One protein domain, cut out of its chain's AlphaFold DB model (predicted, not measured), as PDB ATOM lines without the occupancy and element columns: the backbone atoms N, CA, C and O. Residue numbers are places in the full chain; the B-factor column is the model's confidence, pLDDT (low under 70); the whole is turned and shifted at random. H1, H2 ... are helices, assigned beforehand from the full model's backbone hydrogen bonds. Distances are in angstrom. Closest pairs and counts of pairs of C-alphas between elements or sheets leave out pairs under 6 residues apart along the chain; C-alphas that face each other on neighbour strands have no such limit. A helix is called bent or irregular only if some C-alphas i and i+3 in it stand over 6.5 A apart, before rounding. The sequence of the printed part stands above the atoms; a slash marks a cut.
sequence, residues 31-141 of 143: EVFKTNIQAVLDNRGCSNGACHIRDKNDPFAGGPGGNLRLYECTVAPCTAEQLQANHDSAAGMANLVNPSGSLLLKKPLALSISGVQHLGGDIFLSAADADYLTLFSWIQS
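What this domain is: This is residues 31 to 141 of the 143 residues of an uncharacterized protein of hydrothermal vent metagenome (UniProt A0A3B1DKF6). With little regular structure, this is a rounded body mostly of loops, in which the longest helix, H1, packs on H2 and H5, and short H3 packs on H5. The 111 printed residues hold five named helices, H1 to H5 in chain order, and no named strand; the class is all helix, with only 43 residues in named elements. It is compact, radius of gyration of the C-alphas 13.1 A, spanning 37 by 28 by 24 A.

How they stand to each other: H1, residues 31 to 43, touches H2, residues 80 to 91, about perpendicular at 79 degrees, with residues 33 to 38 and 83 to 87 alone; the closest C-alphas, Phe 33 and His 87, are 6.4 A apart. H1 touches H5, residues 130 to 139, opposite ways at a steep tilt of 38 degrees; the closest C-alphas, Val 40 and Asp 131, are 6.0 A apart. H3, residues 103 to 106, touches H5, closest C-alphas Leu 105 and Phe 136, 7.1 A. H4, residues 111 to 114, touches no helix. Each O i to N i+4 pair is within hydrogen-bond range in H2 and H5, 7 of 9 in H1; H3 and H4 are too short for one.

Where its parts are: H1, 18.2 A long, begins at C-alpha 31 (-30.756, -50.270, 43.522); it is only just irregular, C-alphas 35 and 38 being 7.0 A apart. H2 is 16.2 A long. H5, 14.4 A, ends at C-alpha 139 (-36.145, -44.970, 54.318).

The domain as a whole: The printed part has no cut. The links H1 to H2, H2 to H3 and H4 to H5 are long. Residues 49, 59 and 60 are under pLDDT 70.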
ATOM      1  N   GLU A  31     -30.718 -48.843  43.854       97.69
ATOM      2  CA  GLU A  31     -30.756 -50.270  43.522       97.69
ATOM      3  C   GLU A  31     -31.760 -51.019  44.409       97.69
ATOM      4  O   GLU A  31     -32.523 -51.856  43.910       97.69
ATOM      5  N   VAL A  32     -31.862 -50.658  45.692       97.75
ATOM      6  CA  VAL A  32     -32.946 -51.141  46.567       97.75
ATOM      7  C   VAL A  32     -34.303 -50.662  46.054       97.75
ATOM      8  O   VAL A  32     -35.265 -51.439  46.046       97.75
ATOM      9  N   PHE A  33     -34.388 -49.419  45.571       98.19
ATOM     10  CA  PHE A  33     -35.620 -48.897  44.991       98.19
ATOM     11  C   PHE A  33     -36.088 -49.728  43.793       98.19
ATOM     12  O   PHE A  33     -37.224 -50.207  43.773       98.19
ATOM     13  N   LYS A  34     -35.194 -49.955  42.824       96.69
ATOM     14  CA  LYS A  34     -35.477 -50.725  41.606       96.69
ATOM     15  C   LYS A  34     -35.901 -52.159  41.903       96.69
ATOM     16  O   LYS A  34     -36.786 -52.684  41.234       96.69
ATOM     17  N   THR A  35     -35.251 -52.800  42.871       96.38
ATOM     18  CA  THR A  35     -35.455 -54.227  43.157       96.38
ATOM     19  C   THR A  35     -36.655 -54.499  44.060       96.38
ATOM     20  O   THR A  35     -37.291 -55.539  43.898       96.38
ATOM     21  N   ASN A  36     -36.997 -53.578  44.969       97.25
ATOM     22  CA  ASN A  36     -38.013 -53.819  45.999       97.25
ATOM     23  C   ASN A  36     -39.132 -52.769  46.012       97.25
ATOM     24  O   ASN A  36     -40.313 -53.111  46.051       97.25
ATOM     25  N   ILE A  37     -38.780 -51.484  45.985       98.00
ATOM     26  CA  ILE A  37     -39.728 -50.393  46.267       98.00
ATOM     27  C   ILE A  37     -40.663 -50.134  45.095       98.00
ATOM     28  O   ILE A  37     -41.865 -49.971  45.303       98.00
ATOM     29  N   GLN A  38     -40.144 -50.160  43.866       97.00
ATOM     30  CA  GLN A  38     -40.964 -50.005  42.668       97.00
ATOM     31  C   GLN A  38     -42.100 -51.039  42.642       97.00
ATOM     32  O   GLN A  38     -43.259 -50.681  42.437       97.00
ATOM     33  N   ALA A  39     -41.789 -52.301  42.954       95.69
ATOM     34  CA  ALA A  39     -42.779 -53.371  43.003       95.69
ATOM     35  C   ALA A  39     -43.857 -53.126  44.071       95.69
ATOM     36  O   ALA A  39     -45.031 -53.379  43.815       95.69
ATOM     37  N   VAL A  40     -43.495 -52.596  45.246       97.19
ATOM     38  CA  VAL A  40     -44.480 -52.221  46.277       97.19
ATOM     39  C   VAL A  40     -45.430 -51.141  45.757       97.19
ATOM     40  O   VAL A  40     -46.646 -51.282  45.885       97.19
ATOM     41  N   LEU A  41     -44.894 -50.076  45.153       96.44
ATOM     42  CA  LEU A  41     -45.698 -48.967  44.630       96.44
ATOM     43  C   LEU A  41     -46.652 -49.424  43.518       96.44
ATOM     44  O   LEU A  41     -47.807 -48.999  43.483       96.44
ATOM     45  N   ASP A  42     -46.189 -50.318  42.649       93.81
ATOM     46  CA  ASP A  42     -46.986 -50.901  41.575       93.81
ATOM     47  C   ASP A  42     -48.080 -51.838  42.109       93.81
ATOM     48  O   ASP A  42     -49.261 -51.672  41.791       93.81
ATOM     49  N   ASN A  43     -47.719 -52.785  42.977       93.81
ATOM     50  CA  ASN A  43     -48.637 -53.807  43.490       93.81
ATOM     51  C   ASN A  43     -49.713 -53.233  44.419       93.81
ATOM     52  O   ASN A  43     -50.821 -53.763  44.486       93.81
ATOM     53  N   ARG A  44     -49.405 -52.139  45.123       94.31
ATOM     54  CA  ARG A  44     -50.368 -51.407  45.962       94.31
ATOM     55  C   ARG A  44     -51.205 -50.393  45.184       94.31
ATOM     56  O   ARG A  44     -52.065 -49.738  45.765       94.31
ATOM     57  N   GLY A  45     -50.970 -50.284  43.879       91.94
ATOM     58  CA  GLY A  45     -51.738 -49.448  42.969       91.94
ATOM     59  C   GLY A  45     -51.455 -47.953  43.069       91.94
ATOM     60  O   GLY A  45     -52.227 -47.137  42.562       91.94
ATOM     61  N   CYS A  46     -50.334 -47.571  43.684       93.50
ATOM     62  CA  CYS A  46     -49.921 -46.175  43.762       93.50
ATOM     63  C   CYS A  46     -49.684 -45.615  42.352       93.50
ATOM     64  O   CYS A  46     -50.170 -44.531  42.037       93.50
ATOM     65  N   SER A  47     -48.990 -46.366  41.495       85.94
ATOM     66  CA  SER A  47     -48.627 -45.960  40.129       85.94
ATOM     67  C   SER A  47     -49.712 -46.229  39.075       85.94
ATOM     68  O   SER A  47     -49.733 -45.538  38.061       85.94
ATOM     69  N   ASN A  48     -50.632 -47.176  39.313       76.31
ATOM     70  CA  ASN A  48     -51.653 -47.601  38.339       76.31
ATOM     71  C   ASN A  48     -53.068 -47.024  38.590       76.31
ATOM     72  O   ASN A  48     -53.933 -47.074  37.716       76.31
ATOM     73  N   GLY A  49     -53.324 -46.424  39.759       67.69
ATOM     74  CA  GLY A  49     -54.661 -45.992  40.193       67.69
ATOM     75  C   GLY A  49     -55.119 -44.608  39.712       67.69
ATOM     76  O   GLY A  49     -55.901 -43.958  40.404       67.69
ATOM     77  N   ALA A  50     -54.590 -44.097  38.595       78.88
ATOM     78  CA  ALA A  50     -54.781 -42.728  38.081       78.88
ATOM     79  C   ALA A  50     -54.370 -41.575  39.032       78.88
ATOM     80  O   ALA A  50     -54.314 -40.425  38.603       78.88
ATOM     81  N   CYS A  51     -54.058 -41.850  40.304       90.44
ATOM     82  CA  CYS A  51     -53.788 -40.837  41.324       90.44
ATOM     83  C   CYS A  51     -52.355 -40.315  41.260       90.44
ATOM     84  O   CYS A  51     -52.166 -39.108  41.147       90.44
ATOM     85  N   HIS A  52     -51.346 -41.184  41.282       93.38
ATOM     86  CA  HIS A  52     -49.945 -40.752  41.232       93.38
ATOM     87  C   HIS A  52     -49.330 -40.872  39.842       93.38
ATOM     88  O   HIS A  52     -48.117 -40.983  39.730       93.38
ATOM     89  N   ILE A  53     -50.132 -40.828  38.777       88.38
ATOM     90  CA  ILE A  53     -49.592 -40.927  37.421       88.38
ATOM     91  C   ILE A  53     -48.766 -39.686  37.077       88.38
ATOM     92  O   ILE A  53     -49.175 -38.545  37.328       88.38
ATOM     93  N   ARG A  54     -47.605 -39.921  36.477       88.62
ATOM     94  CA  ARG A  54     -46.810 -38.914  35.779       88.62
ATOM     95  C   ARG A  54     -47.163 -38.956  34.295       88.62
ATOM     96  O   ARG A  54     -47.107 -40.022  33.683       88.62
ATOM     97  N   ASP A  55     -47.521 -37.812  33.713       80.38
ATOM     98  CA  ASP A  55     -47.705 -37.739  32.265       80.38
ATOM     99  C   ASP A  55     -46.337 -37.820  31.564       80.38
ATOM    100  O   ASP A  55     -45.360 -37.189  31.971       80.38
ATOM    101  N   LYS A  56     -46.251 -38.648  30.519       74.69
ATOM    102  CA  LYS A  56     -45.005 -38.890  29.772       74.69
ATOM    103  C   LYS A  56     -44.593 -37.734  28.855       74.69
ATOM    104  O   LYS A  56     -43.457 -37.705  28.395       74.69
ATOM    105  N   ASN A  57     -45.516 -36.829  28.551       76.69
ATOM    106  CA  ASN A  57     -45.336 -35.699  27.647       76.69
ATOM    107  C   ASN A  57     -45.329 -34.352  28.388       76.69
ATOM    108  O   ASN A  57     -44.842 -33.372  27.829       76.69
ATOM    109  N   ASP A  58     -45.851 -34.292  29.616       73.75
ATOM    110  CA  ASP A  58     -45.864 -33.082  30.439       73.75
ATOM    111  C   ASP A  58     -45.495 -33.392  31.906       73.75
ATOM    112  O   ASP A  58     -46.297 -33.959  32.647       73.75
ATOM    113  N   PRO A  59     -44.300 -32.989  32.380       66.88
ATOM    114  CA  PRO A  59     -43.849 -33.273  33.742       66.88
ATOM    115  C   PRO A  59     -44.638 -32.525  34.829       66.88
ATOM    116  O   PRO A  59     -44.489 -32.859  36.007       66.88
ATOM    117  N   PHE A  60     -45.449 -31.526  34.462       67.31
ATOM    118  CA  PHE A  60     -46.325 -30.783  35.370       67.31
ATOM    119  C   PHE A  60     -47.767 -31.304  35.348       67.31
ATOM    120  O   PHE A  60     -48.536 -31.020  36.272       67.31
ATOM    121  N   ALA A  61     -48.130 -32.100  34.340       70.50
ATOM    122  CA  ALA A  61     -49.403 -32.794  34.281       70.50
ATOM    123  C   ALA A  61     -49.322 -34.188  34.923       70.50
ATOM    124  O   ALA A  61     -48.292 -34.862  34.971       70.50
ATOM    125  N   GLY A  62     -50.454 -34.636  35.456       75.94
ATOM    126  CA  GLY A  62     -50.618 -35.988  35.975       75.94
ATOM    127  C   GLY A  62     -51.750 -36.065  36.989       75.94
ATOM    128  O   GLY A  62     -52.561 -35.144  37.094       75.94
ATOM    129  N   GLY A  63     -51.799 -37.166  37.728       82.69
ATOM    130  CA  GLY A  63     -52.937 -37.492  38.577       82.69
ATOM    131  C   GLY A  63     -53.120 -36.573  39.796       82.69
ATOM    132  O   GLY A  63     -52.217 -35.817  40.171       82.69
ATOM    133  N   PRO A  64     -54.293 -36.637  40.457       87.56
ATOM    134  CA  PRO A  64     -54.628 -35.805  41.617       87.56
ATOM    135  C   PRO A  64     -53.855 -36.150  42.906       87.56
ATOM    136  O   PRO A  64     -54.079 -35.522  43.937       87.56
ATOM    137  N   GLY A  65     -52.940 -37.122  42.881       86.94
ATOM    138  CA  GLY A  65     -52.188 -37.647  44.028       86.94
ATOM    139  C   GLY A  65     -51.104 -36.721  44.594       86.94
ATOM    140  O   GLY A  65     -50.298 -37.135  45.424       86.94
ATOM    141  N   GLY A  66     -51.060 -35.454  44.181       87.44
ATOM    142  CA  GLY A  66     -50.133 -34.466  44.733       87.44
ATOM    143  C   GLY A  66     -48.710 -34.612  44.193       87.44
ATOM    144  O   GLY A  66     -48.521 -34.654  42.981       87.44
ATOM    145  N   ASN A  67     -47.710 -34.618  45.080       90.25
ATOM    146  CA  ASN A  67     -46.291 -34.512  44.702       90.25
ATOM    147  C   ASN A  67     -45.610 -35.858  44.419       90.25
ATOM    148  O   ASN A  67     -44.546 -35.874  43.806       90.25
ATOM    149  N   LEU A  68     -46.215 -36.977  44.828       94.44
ATOM    150  CA  LEU A  68     -45.759 -38.298  44.401       94.44
ATOM    151  C   LEU A  68     -46.241 -38.536  42.961       94.44
ATOM    152  O   LEU A  68     -47.449 -38.533  42.708       94.44
ATOM    153  N   ARG A  69     -45.291 -38.691  42.034       92.94
ATOM    154  CA  ARG A  69     -45.474 -38.774  40.578       92.94
ATOM    155  C   ARG A  69     -44.663 -39.931  40.014       92.94
ATOM    156  O   ARG A  69     -43.443 -39.839  39.886       92.94
ATOM    157  N   LEU A  70     -45.371 -40.983  39.637       93.62
ATOM    158  CA  LEU A  70     -44.842 -42.274  39.237       93.62
ATOM    159  C   LEU A  70     -45.202 -42.571  37.779       93.62
ATOM    160  O   LEU A  70     -46.338 -42.377  37.341       93.62
ATOM    161  N   TYR A  71     -44.228 -43.075  37.033       92.50
ATOM    162  CA  TYR A  71     -44.473 -43.885  35.853       92.50
ATOM    163  C   TYR A  71     -44.971 -45.264  36.290       92.50
ATOM    164  O   TYR A  71     -44.425 -45.863  37.217       92.50
ATOM    165  N   GLU A  72     -46.002 -45.760  35.614       89.25
ATOM    166  CA  GLU A  72     -46.501 -47.123  35.782       89.25
ATOM    167  C   GLU A  72     -45.573 -48.114  35.069       89.25
ATOM    168  O   GLU A  72     -45.350 -47.993  33.863       89.25
ATOM    169  N   CYS A  73     -45.060 -49.104  35.805       89.75
ATOM    170  CA  CYS A  73     -44.149 -50.122  35.267       89.75
ATOM    171  C   CYS A  73     -44.813 -51.507  35.097       89.75
ATOM    172  O   CYS A  73     -44.145 -52.481  34.751       89.75
ATOM    173  N   THR A  74     -46.124 -51.614  35.347       88.25
ATOM    174  CA  THR A  74     -46.905 -52.867  35.282       88.25
ATOM    175  C   THR A  74     -47.356 -53.220  33.862       88.25
ATOM    176  O   THR A  74     -47.475 -54.400  33.535       88.25
ATOM    177  N   VAL A  75     -47.612 -52.220  33.009       85.12
ATOM    178  CA  VAL A  75     -48.039 -52.417  31.609       85.12
ATOM    179  C   VAL A  75     -46.845 -52.734  30.709       85.12
ATOM    180  O   VAL A  75     -46.934 -53.573  29.813       85.12
ATOM    181  N   ALA A  76     -45.723 -52.062  30.951       87.62
ATOM    182  CA  ALA A  76     -44.446 -52.313  30.306       87.62
ATOM    183  C   ALA A  76     -43.318 -52.002  31.299       87.62
ATOM    184  O   ALA A  76     -43.476 -51.078  32.100       87.62
ATOM    185  N   PRO A  77     -42.179 -52.717  31.240       90.62
ATOM    186  CA  PRO A  77     -41.036 -52.399  32.082       90.62
ATOM    187  C   PRO A  77     -40.613 -50.942  31.896       90.62
ATOM    188  O   PRO A  77     -40.436 -50.482  30.765       90.62
ATOM    189  N   CYS A  78     -40.429 -50.237  33.007       92.62
ATOM    190  CA  CYS A  78     -39.908 -48.881  32.981       92.62
ATOM    191  C   CYS A  78     -38.473 -48.844  32.439       92.62
ATOM    192  O   CYS A  78     -37.673 -49.752  32.683       92.62
ATOM    193  N   THR A  79     -38.131 -47.768  31.731       95.25
ATOM    194  CA  THR A  79     -36.738 -47.471  31.378       95.25
ATOM    195  C   THR A  79     -35.936 -47.081  32.622       95.25
ATOM    196  O   THR A  79     -36.499 -46.802  33.685       95.25
ATOM    197  N   ALA A  80     -34.608 -47.028  32.497       96.06
ATOM    198  CA  ALA A  80     -33.737 -46.599  33.590       96.06
ATOM    199  C   ALA A  80     -34.074 -45.172  34.060       96.06
ATOM    200  O   ALA A  80     -34.122 -44.906  35.257       96.06
ATOM    201  N   GLU A  81     -34.385 -44.274  33.127       94.62
ATOM    202  CA  GLU A  81     -34.753 -42.886  33.414       94.62
ATOM    203  C   GLU A  81     -36.106 -42.795  34.129       94.62
ATOM    204  O   GLU A  81     -36.292 -41.958  35.010       94.62
ATOM    205  N   GLN A  82     -37.056 -43.667  33.780       93.94
ATOM    206  CA  GLN A  82     -38.351 -43.732  34.455       93.94
ATOM    207  C   GLN A  82     -38.219 -44.270  35.882       93.94
ATOM    208  O   GLN A  82     -38.843 -43.728  36.791       93.94
ATOM    209  N   LEU A  83     -37.379 -45.289  36.092       96.62
ATOM    210  CA  LEU A  83     -37.078 -45.806  37.429       96.62
ATOM    211  C   LEU A  83     -36.381 -44.753  38.296       96.62
ATOM    212  O   LEU A  83     -36.790 -44.563  39.439       96.62
ATOM    213  N   GLN A  84     -35.427 -44.003  37.735       97.06
ATOM    214  CA  GLN A  84     -34.793 -42.885  38.435       97.06
ATOM    215  C   GLN A  84     -35.815 -41.797  38.799       97.06
ATOM    216  O   GLN A  84     -35.858 -41.329  39.930       97.06
ATOM    217  N   ALA A  85     -36.707 -41.426  37.878       95.19
ATOM    218  CA  ALA A  85     -37.736 -40.425  38.161       95.19
ATOM    219  C   ALA A  85     -38.731 -40.880  39.246       95.19
ATOM    220  O   ALA A  85     -39.200 -40.060  40.043       95.19
ATOM    221  N   ASN A  86     -39.063 -42.174  39.284       96.12
ATOM    222  CA  ASN A  86     -39.894 -42.753  40.336       96.12
ATOM    223  C   ASN A  86     -39.164 -42.745  41.684       96.12
ATOM    224  O   ASN A  86     -39.768 -42.374  42.693       96.12
ATOM    225  N   HIS A  87     -37.873 -43.089  41.683       98.00
ATOM    226  CA  HIS A  87     -37.002 -43.009  42.850       98.00
ATOM    227  C   HIS A  87     -36.985 -41.597  43.432       98.00
ATOM    228  O   HIS A  87     -37.348 -41.413  44.592       98.00
ATOM    229  N   ASP A  88     -36.663 -40.592  42.618       97.38
ATOM    230  CA  ASP A  88     -36.535 -39.206  43.070       97.38
ATOM    231  C   ASP A  88     -37.863 -38.680  43.630       97.38
ATOM    232  O   ASP A  88     -37.907 -37.974  44.641       97.38
ATOM    233  N   SER A  89     -38.980 -39.070  43.005       96.50
ATOM    234  CA  SER A  89     -40.306 -38.698  43.488       96.50
ATOM    235  C   SER A  89     -40.648 -39.344  44.833       96.50
ATOM    236  O   SER A  89     -41.215 -38.670  45.696       96.50
ATOM    237  N   ALA A  90     -40.313 -40.622  45.029       97.81
ATOM    238  CA  ALA A  90     -40.525 -41.320  46.293       97.81
ATOM    239  C   ALA A  90     -39.594 -40.784  47.393       97.81
ATOM    240  O   ALA A  90     -40.051 -40.514  48.506       97.81
ATOM    241  N   ALA A  91     -38.322 -40.550  47.068       97.88
ATOM    242  CA  ALA A  91     -37.331 -39.979  47.973       97.88
ATOM    243  C   ALA A  91     -37.738 -38.580  48.455       97.88
ATOM    244  O   ALA A  91     -37.635 -38.284  49.643       97.88
ATOM    245  N   GLY A  92     -38.329 -37.755  47.584       96.94
ATOM    246  CA  GLY A  92     -38.876 -36.451  47.969       96.94
ATOM    247  C   GLY A  92     -39.996 -36.514  49.021       96.94
ATOM    248  O   GLY A  92     -40.299 -35.501  49.649       96.94
ATOM    249  N   MET A  93     -40.618 -37.681  49.231       97.75
ATOM    250  CA  MET A  93     -41.653 -37.916  50.249       97.75
ATOM    251  C   MET A  93     -41.114 -38.565  51.534       97.75
ATOM    252  O   MET A  93     -41.883 -38.777  52.484       97.75
ATOM    253  N   ALA A  94     -39.818 -38.878  51.571       98.00
ATOM    254  CA  ALA A  94     -39.131 -39.449  52.716       98.00
ATOM    255  C   ALA A  94     -38.620 -38.363  53.674       98.00
ATOM    256  O   ALA A  94     -38.270 -37.252  53.283       98.00
ATOM    257  N   ASN A  95     -38.572 -38.697  54.959       97.12
ATOM    258  CA  ASN A  95     -37.947 -37.891  55.997       97.12
ATOM    259  C   ASN A  95     -36.780 -38.686  56.587       97.12
ATOM    260  O   ASN A  95     -36.996 -39.586  57.391       97.12
ATOM    261  N   LEU A  96     -35.552 -38.341  56.197       95.81
ATOM    262  CA  LEU A  96     -34.348 -39.070  56.614       95.81
ATOM    263  C   LEU A  96     -33.944 -38.793  58.073       95.81
ATOM    264  O   LEU A  96     -33.244 -39.590  58.682       95.81
ATOM    265  N   VAL A  97     -34.436 -37.701  58.674       95.50
ATOM    266  CA  VAL A  97     -34.222 -37.390  60.102       95.50
ATOM    267  C   VAL A  97     -35.184 -38.185  60.989       95.50
ATOM    268  O   VAL A  97     -34.823 -38.644  62.069       95.50
ATOM    269  N   ASN A  98     -36.431 -38.339  60.543       96.75
ATOM    270  CA  ASN A  98     -37.457 -39.132  61.209       96.75
ATOM    271  C   ASN A  98     -38.161 -40.035  60.185       96.75
ATOM    272  O   ASN A  98     -39.244 -39.668  59.706       96.75
ATOM    273  N   PRO A  99     -37.600 -41.224  59.891       97.75
ATOM    274  CA  PRO A  99     -38.142 -42.156  58.904       97.75
ATOM    275  C   PRO A  99     -39.638 -42.436  59.070       97.75
ATOM    276  O   PRO A  99     -40.390 -42.355  58.101       97.75
ATOM    277  N   SER A 100     -40.106 -42.648  60.306       97.38
ATOM    278  CA  SER A 100     -41.525 -42.910  60.610       97.38
ATOM    279  C   SER A 100     -42.455 -41.719  60.325       97.38
ATOM    280  O   SER A 100     -43.665 -41.879  60.159       97.38
ATOM    281  N   GLY A 101     -41.892 -40.511  60.250       98.00
ATOM    282  CA  GLY A 101     -42.587 -39.272  59.916       98.00
ATOM    283  C   GLY A 101     -42.774 -39.036  58.414       98.00
ATOM    284  O   GLY A 101     -43.417 -38.054  58.047       98.00
ATOM    285  N   SER A 102     -42.231 -39.902  57.554       98.50
ATOM    286  CA  SER A 102     -42.289 -39.761  56.094       98.50
ATOM    287  C   SER A 102     -43.721 -39.760  55.571       98.50
ATOM    288  O   SER A 102     -44.518 -40.639  55.910       98.50
ATOM    289  N   LEU A 103     -44.053 -38.827  54.674       98.19
ATOM    290  CA  LEU A 103     -45.369 -38.819  54.029       98.19
ATOM    291  C   LEU A 103     -45.586 -40.072  53.176       98.19
ATOM    292  O   LEU A 103     -46.719 -40.546  53.115       98.19
ATOM    293  N   LEU A 104     -44.508 -40.642  52.621       98.12
ATOM    294  CA  LEU A 104     -44.535 -41.918  51.900       98.12
ATOM    295  C   LEU A 104     -45.052 -43.090  52.758       98.12
ATOM    296  O   LEU A 104     -45.583 -44.051  52.216       98.12
ATOM    297  N   LEU A 105     -44.947 -42.996  54.089       98.56
ATOM    298  CA  LEU A 105     -45.469 -43.991  55.033       98.56
ATOM    299  C   LEU A 105     -46.808 -43.558  55.629       98.56
ATOM    300  O   LEU A 105     -47.756 -44.338  55.689       98.56
ATOM    301  N   LYS A 106     -46.905 -42.299  56.072       98.50
ATOM    302  CA  LYS A 106     -48.059 -41.819  56.841       98.50
ATOM    303  C   LYS A 106     -49.329 -41.687  56.016       98.50
ATOM    304  O   LYS A 106     -50.398 -41.957  56.543       98.50
ATOM    305  N   LYS A 107     -49.227 -41.226  54.767       97.69
ATOM    306  CA  LYS A 107     -50.393 -41.043  53.895       97.69
ATOM    307  C   LYS A 107     -51.075 -42.389  53.599       97.69
ATOM    308  O   LYS A 107     -52.245 -42.513  53.927       97.69
ATOM    309  N   PRO A 108     -50.390 -43.408  53.054       97.19
ATOM    310  CA  PRO A 108     -51.050 -44.671  52.722       97.19
ATOM    311  C   PRO A 108     -51.428 -45.530  53.944       97.19
ATOM    312  O   PRO A 108     -52.209 -46.466  53.792       97.19
ATOM    313  N   LEU A 109     -50.887 -45.260  55.138       98.62
ATOM    314  CA  LEU A 109     -51.223 -45.988  56.366       98.62
ATOM    315  C   LEU A 109     -52.576 -45.553  56.935       98.62
ATOM    316  O   LEU A 109     -52.876 -44.360  56.971       98.62
ATOM    317  N   ALA A 110     -53.325 -46.529  57.454       98.50
ATOM    318  CA  ALA A 110     -54.672 -46.356  57.972       98.50
ATOM    319  C   ALA A 110     -54.843 -45.084  58.798       98.50
ATOM    320  O   ALA A 110     -54.071 -44.841  59.735       98.50
ATOM    321  N   LEU A 111     -55.879 -44.298  58.489       98.06
ATOM    322  CA  LEU A 111     -56.127 -43.007  59.135       98.06
ATOM    323  C   LEU A 111     -56.177 -43.114  60.667       98.06
ATOM    324  O   LEU A 111     -55.671 -42.235  61.366       98.06
ATOM    325  N   SER A 112     -56.737 -44.206  61.197       97.88
ATOM    326  CA  SER A 112     -56.805 -44.471  62.641       97.88
ATOM    327  C   SER A 112     -55.439 -44.681  63.304       97.88
ATOM    328  O   SER A 112     -55.343 -44.588  64.524       97.88
ATOM    329  N   ILE A 113     -54.398 -44.981  62.523       98.06
ATOM    330  CA  ILE A 113     -53.024 -45.207  62.987       98.06
ATOM    331  C   ILE A 113     -52.161 -43.972  62.711       98.06
ATOM    332  O   ILE A 113     -51.460 -43.491  63.598       98.06
ATOM    333  N   SER A 114     -52.191 -43.449  61.482       97.56
ATOM    334  CA  SER A 114     -51.289 -42.374  61.050       97.56
ATOM    335  C   SER A 114     -51.763 -40.975  61.456       97.56
ATOM    336  O   SER A 114     -50.942 -40.054  61.583       97.56
ATOM    337  N   GLY A 115     -53.083 -40.804  61.615       97.75
ATOM    338  CA  GLY A 115     -53.748 -39.511  61.770       97.75
ATOM    339  C   GLY A 115     -53.659 -38.613  60.531       97.75
ATOM    340  O   GLY A 115     -53.970 -37.427  60.615       97.75
ATOM    341  N   VAL A 116     -53.198 -39.134  59.387       97.50
ATOM    342  CA  VAL A 116     -52.961 -38.360  58.166       97.50
ATOM    343  C   VAL A 116     -53.891 -38.851  57.068       97.50
ATOM    344  O   VAL A 116     -53.755 -39.961  56.572       97.50
ATOM    345  N   GLN A 117     -54.811 -37.990  56.635       96.62
ATOM    346  CA  GLN A 117     -55.734 -38.330  55.558       96.62
ATOM    347  C   GLN A 117     -55.001 -38.515  54.222       96.62
ATOM    348  O   GLN A 117     -54.207 -37.656  53.805       96.62
ATOM    349  N   HIS A 118     -55.345 -39.598  53.530       95.69
ATOM    350  CA  HIS A 118     -54.986 -39.877  52.148       95.69
ATOM    351  C   HIS A 118     -56.251 -40.043  51.312       95.69
ATOM    352  O   HIS A 118     -57.130 -40.836  51.638       95.69
ATOM    353  N   LEU A 119     -56.366 -39.244  50.250       92.44
ATOM    354  CA  LEU A 119     -57.589 -39.177  49.446       92.44
ATOM    355  C   LEU A 119     -57.885 -40.495  48.719       92.44
ATOM    356  O   LEU A 119     -59.049 -40.799  48.486       92.44
ATOM    357  N   GLY A 120     -56.851 -41.288  48.415       89.94
ATOM    358  CA  GLY A 120     -56.988 -42.632  47.848       89.94
ATOM    359  C   GLY A 120     -57.438 -43.702  48.851       89.94
ATOM    360  O   GLY A 120     -57.552 -44.861  48.471       89.94
ATOM    361  N   GLY A 121     -57.686 -43.334  50.113       94.06
ATOM    362  CA  GLY A 121     -58.034 -44.262  51.187       94.06
ATOM    363  C   GLY A 121     -56.819 -44.930  51.835       94.06
ATOM    364  O   GLY A 121     -55.668 -44.580  51.559       94.06
ATOM    365  N   ASP A 122     -57.106 -45.886  52.716       97.25
ATOM    366  CA  ASP A 122     -56.105 -46.646  53.462       97.25
ATOM    367  C   ASP A 122     -55.543 -47.776  52.579       97.25
ATOM    368  O   ASP A 122     -56.271 -48.679  52.171       97.25
ATOM    369  N   ILE A 123     -54.240 -47.734  52.295       97.06
ATOM    370  CA  ILE A 123     -53.522 -48.734  51.481       97.06
ATOM    371  C   ILE A 123     -52.841 -49.780  52.373       97.06
ATOM    372  O   ILE A 123     -52.806 -50.970  52.048       97.06
ATOM    373  N   PHE A 124     -52.313 -49.342  53.518       98.31
ATOM    374  CA  PHE A 124     -51.772 -50.203  54.564       98.31
ATOM    375  C   PHE A 124     -52.684 -50.135  55.783       98.31
ATOM    376  O   PHE A 124     -52.848 -49.078  56.387       98.31
ATOM    377  N   LEU A 125     -53.254 -51.269  56.187       98.19
ATOM    378  CA  LEU A 125     -54.126 -51.331  57.368       98.19
ATOM    379  C   LEU A 125     -53.345 -51.473  58.684       98.19
ATOM    380  O   LEU A 125     -53.919 -51.366  59.765       98.19
ATOM    381  N   SER A 126     -52.039 -51.735  58.603       97.88
ATOM    382  CA  SER A 126     -51.161 -51.968  59.747       97.88
ATOM    383  C   SER A 126     -49.731 -51.546  59.428       97.88
ATOM    384  O   SER A 126     -49.252 -51.763  58.319       97.88
ATOM    385  N   ALA A 127     -49.017 -51.027  60.430       97.69
ATOM    386  CA  ALA A 127     -47.576 -50.774  60.338       97.69
ATOM    387  C   ALA A 127     -46.732 -52.068  60.381       97.69
ATOM    388  O   ALA A 127     -45.517 -52.016  60.217       97.69
ATOM    389  N   ALA A 128     -47.367 -53.223  60.609       98.38
ATOM    390  CA  ALA A 128     -46.748 -54.544  60.499       98.38
ATOM    391  C   ALA A 128     -46.946 -55.189  59.113       98.38
ATOM    392  O   ALA A 128     -46.543 -56.332  58.911       98.38
ATOM    393  N   ASP A 129     -47.602 -54.496  58.175       98.62
ATOM    394  CA  ASP A 129     -47.710 -54.950  56.790       98.62
ATOM    395  C   ASP A 129     -46.304 -55.077  56.172       98.62
ATOM    396  O   ASP A 129     -45.461 -54.193  56.333       98.62
ATOM    397  N   ALA A 130     -46.038 -56.191  55.486       98.62
ATOM    398  CA  ALA A 130     -44.717 -56.483  54.939       98.62
ATOM    399  C   ALA A 130     -44.252 -55.431  53.918       98.62
ATOM    400  O   ALA A 130     -43.091 -55.034  53.943       98.62
ATOM    401  N   ASP A 131     -45.150 -54.923  53.074       98.62
ATOM    402  CA  ASP A 131     -44.807 -53.902  52.079       98.62
ATOM    403  C   ASP A 131     -44.580 -52.538  52.739       98.62
ATOM    404  O   ASP A 131     -43.670 -51.804  52.352       98.62
ATOM    405  N   TYR A 132     -45.353 -52.218  53.784       98.62
ATOM    406  CA  TYR A 132     -45.097 -51.037  54.611       98.62
ATOM    407  C   TYR A 132     -43.701 -51.106  55.245       98.62
ATOM    408  O   TYR A 132     -42.950 -50.131  55.212       98.62
ATOM    409  N   LEU A 133     -43.333 -52.266  55.799       98.75
ATOM    410  CA  LEU A 133     -42.018 -52.485  56.400       98.75
ATOM    411  C   LEU A 133     -40.892 -52.427  55.364       98.75
ATOM    412  O   LEU A 133     -39.832 -51.897  55.681       98.75
ATOM    413  N   THR A 134     -41.118 -52.883  54.130       98.69
ATOM    414  CA  THR A 134     -40.163 -52.717  53.024       98.69
ATOM    415  C   THR A 134     -39.896 -51.237  52.737       98.69
ATOM    416  O   THR A 134     -38.736 -50.826  52.681       98.69
ATOM    417  N   LEU A 135     -40.947 -50.409  52.632       98.62
ATOM    418  CA  LEU A 135     -40.797 -48.957  52.461       98.62
ATOM    419  C   LEU A 135     -40.058 -48.324  53.643       98.62
ATOM    420  O   LEU A 135     -39.132 -47.536  53.457       98.62
ATOM    421  N   PHE A 136     -40.454 -48.680  54.865       98.69
ATOM    422  CA  PHE A 136     -39.846 -48.138  56.074       98.69
ATOM    423  C   PHE A 136     -38.366 -48.521  56.186       98.69
ATOM    424  O   PHE A 136     -37.539 -47.672  56.515       98.69
ATOM    425  N   SER A 137     -38.024 -49.768  55.847       98.50
ATOM    426  CA  SER A 137     -36.652 -50.271  55.881       98.50
ATOM    427  C   SER A 137     -35.735 -49.554  54.899       98.50
ATOM    428  O   SER A 137     -34.575 -49.306  55.221       98.50
ATOM    429  N   TRP A 138     -36.251 -49.218  53.719       98.38
ATOM    430  CA  TRP A 138     -35.518 -48.431  52.735       98.38
ATOM    431  C   TRP A 138     -35.268 -47.006  53.240       98.38
ATOM    432  O   TRP A 138     -34.135 -46.546  53.211       98.38
ATOM    433  N   ILE A 139     -36.282 -46.347  53.812       98.50
ATOM    434  CA  ILE A 139     -36.145 -44.970  54.318       98.50
ATOM    435  C   ILE A 139     -35.185 -44.877  55.515       98.50
ATOM    436  O   ILE A 139     -34.457 -43.897  55.642       98.50
ATOM    437  N   GLN A 140     -35.183 -45.869  56.412       97.31
ATOM    438  CA  GLN A 140     -34.317 -45.863  57.601       97.31
ATOM    439  C   GLN A 140     -32.856 -46.254  57.319       97.31
ATOM    440  O   GLN A 140     -32.049 -46.234  58.246       97.31
ATOM    441  N   SER A 141     -32.528 -46.635  56.081       95.19
ATOM    442  CA  SER A 141     -31.195 -47.119  55.695       95.19
ATOM    443  C   SER A 141     -30.631 -46.323  54.505       95.19
ATOM    444  O   SER A 141     -30.392 -46.917  53.452       95.19
TER     445      SER A 141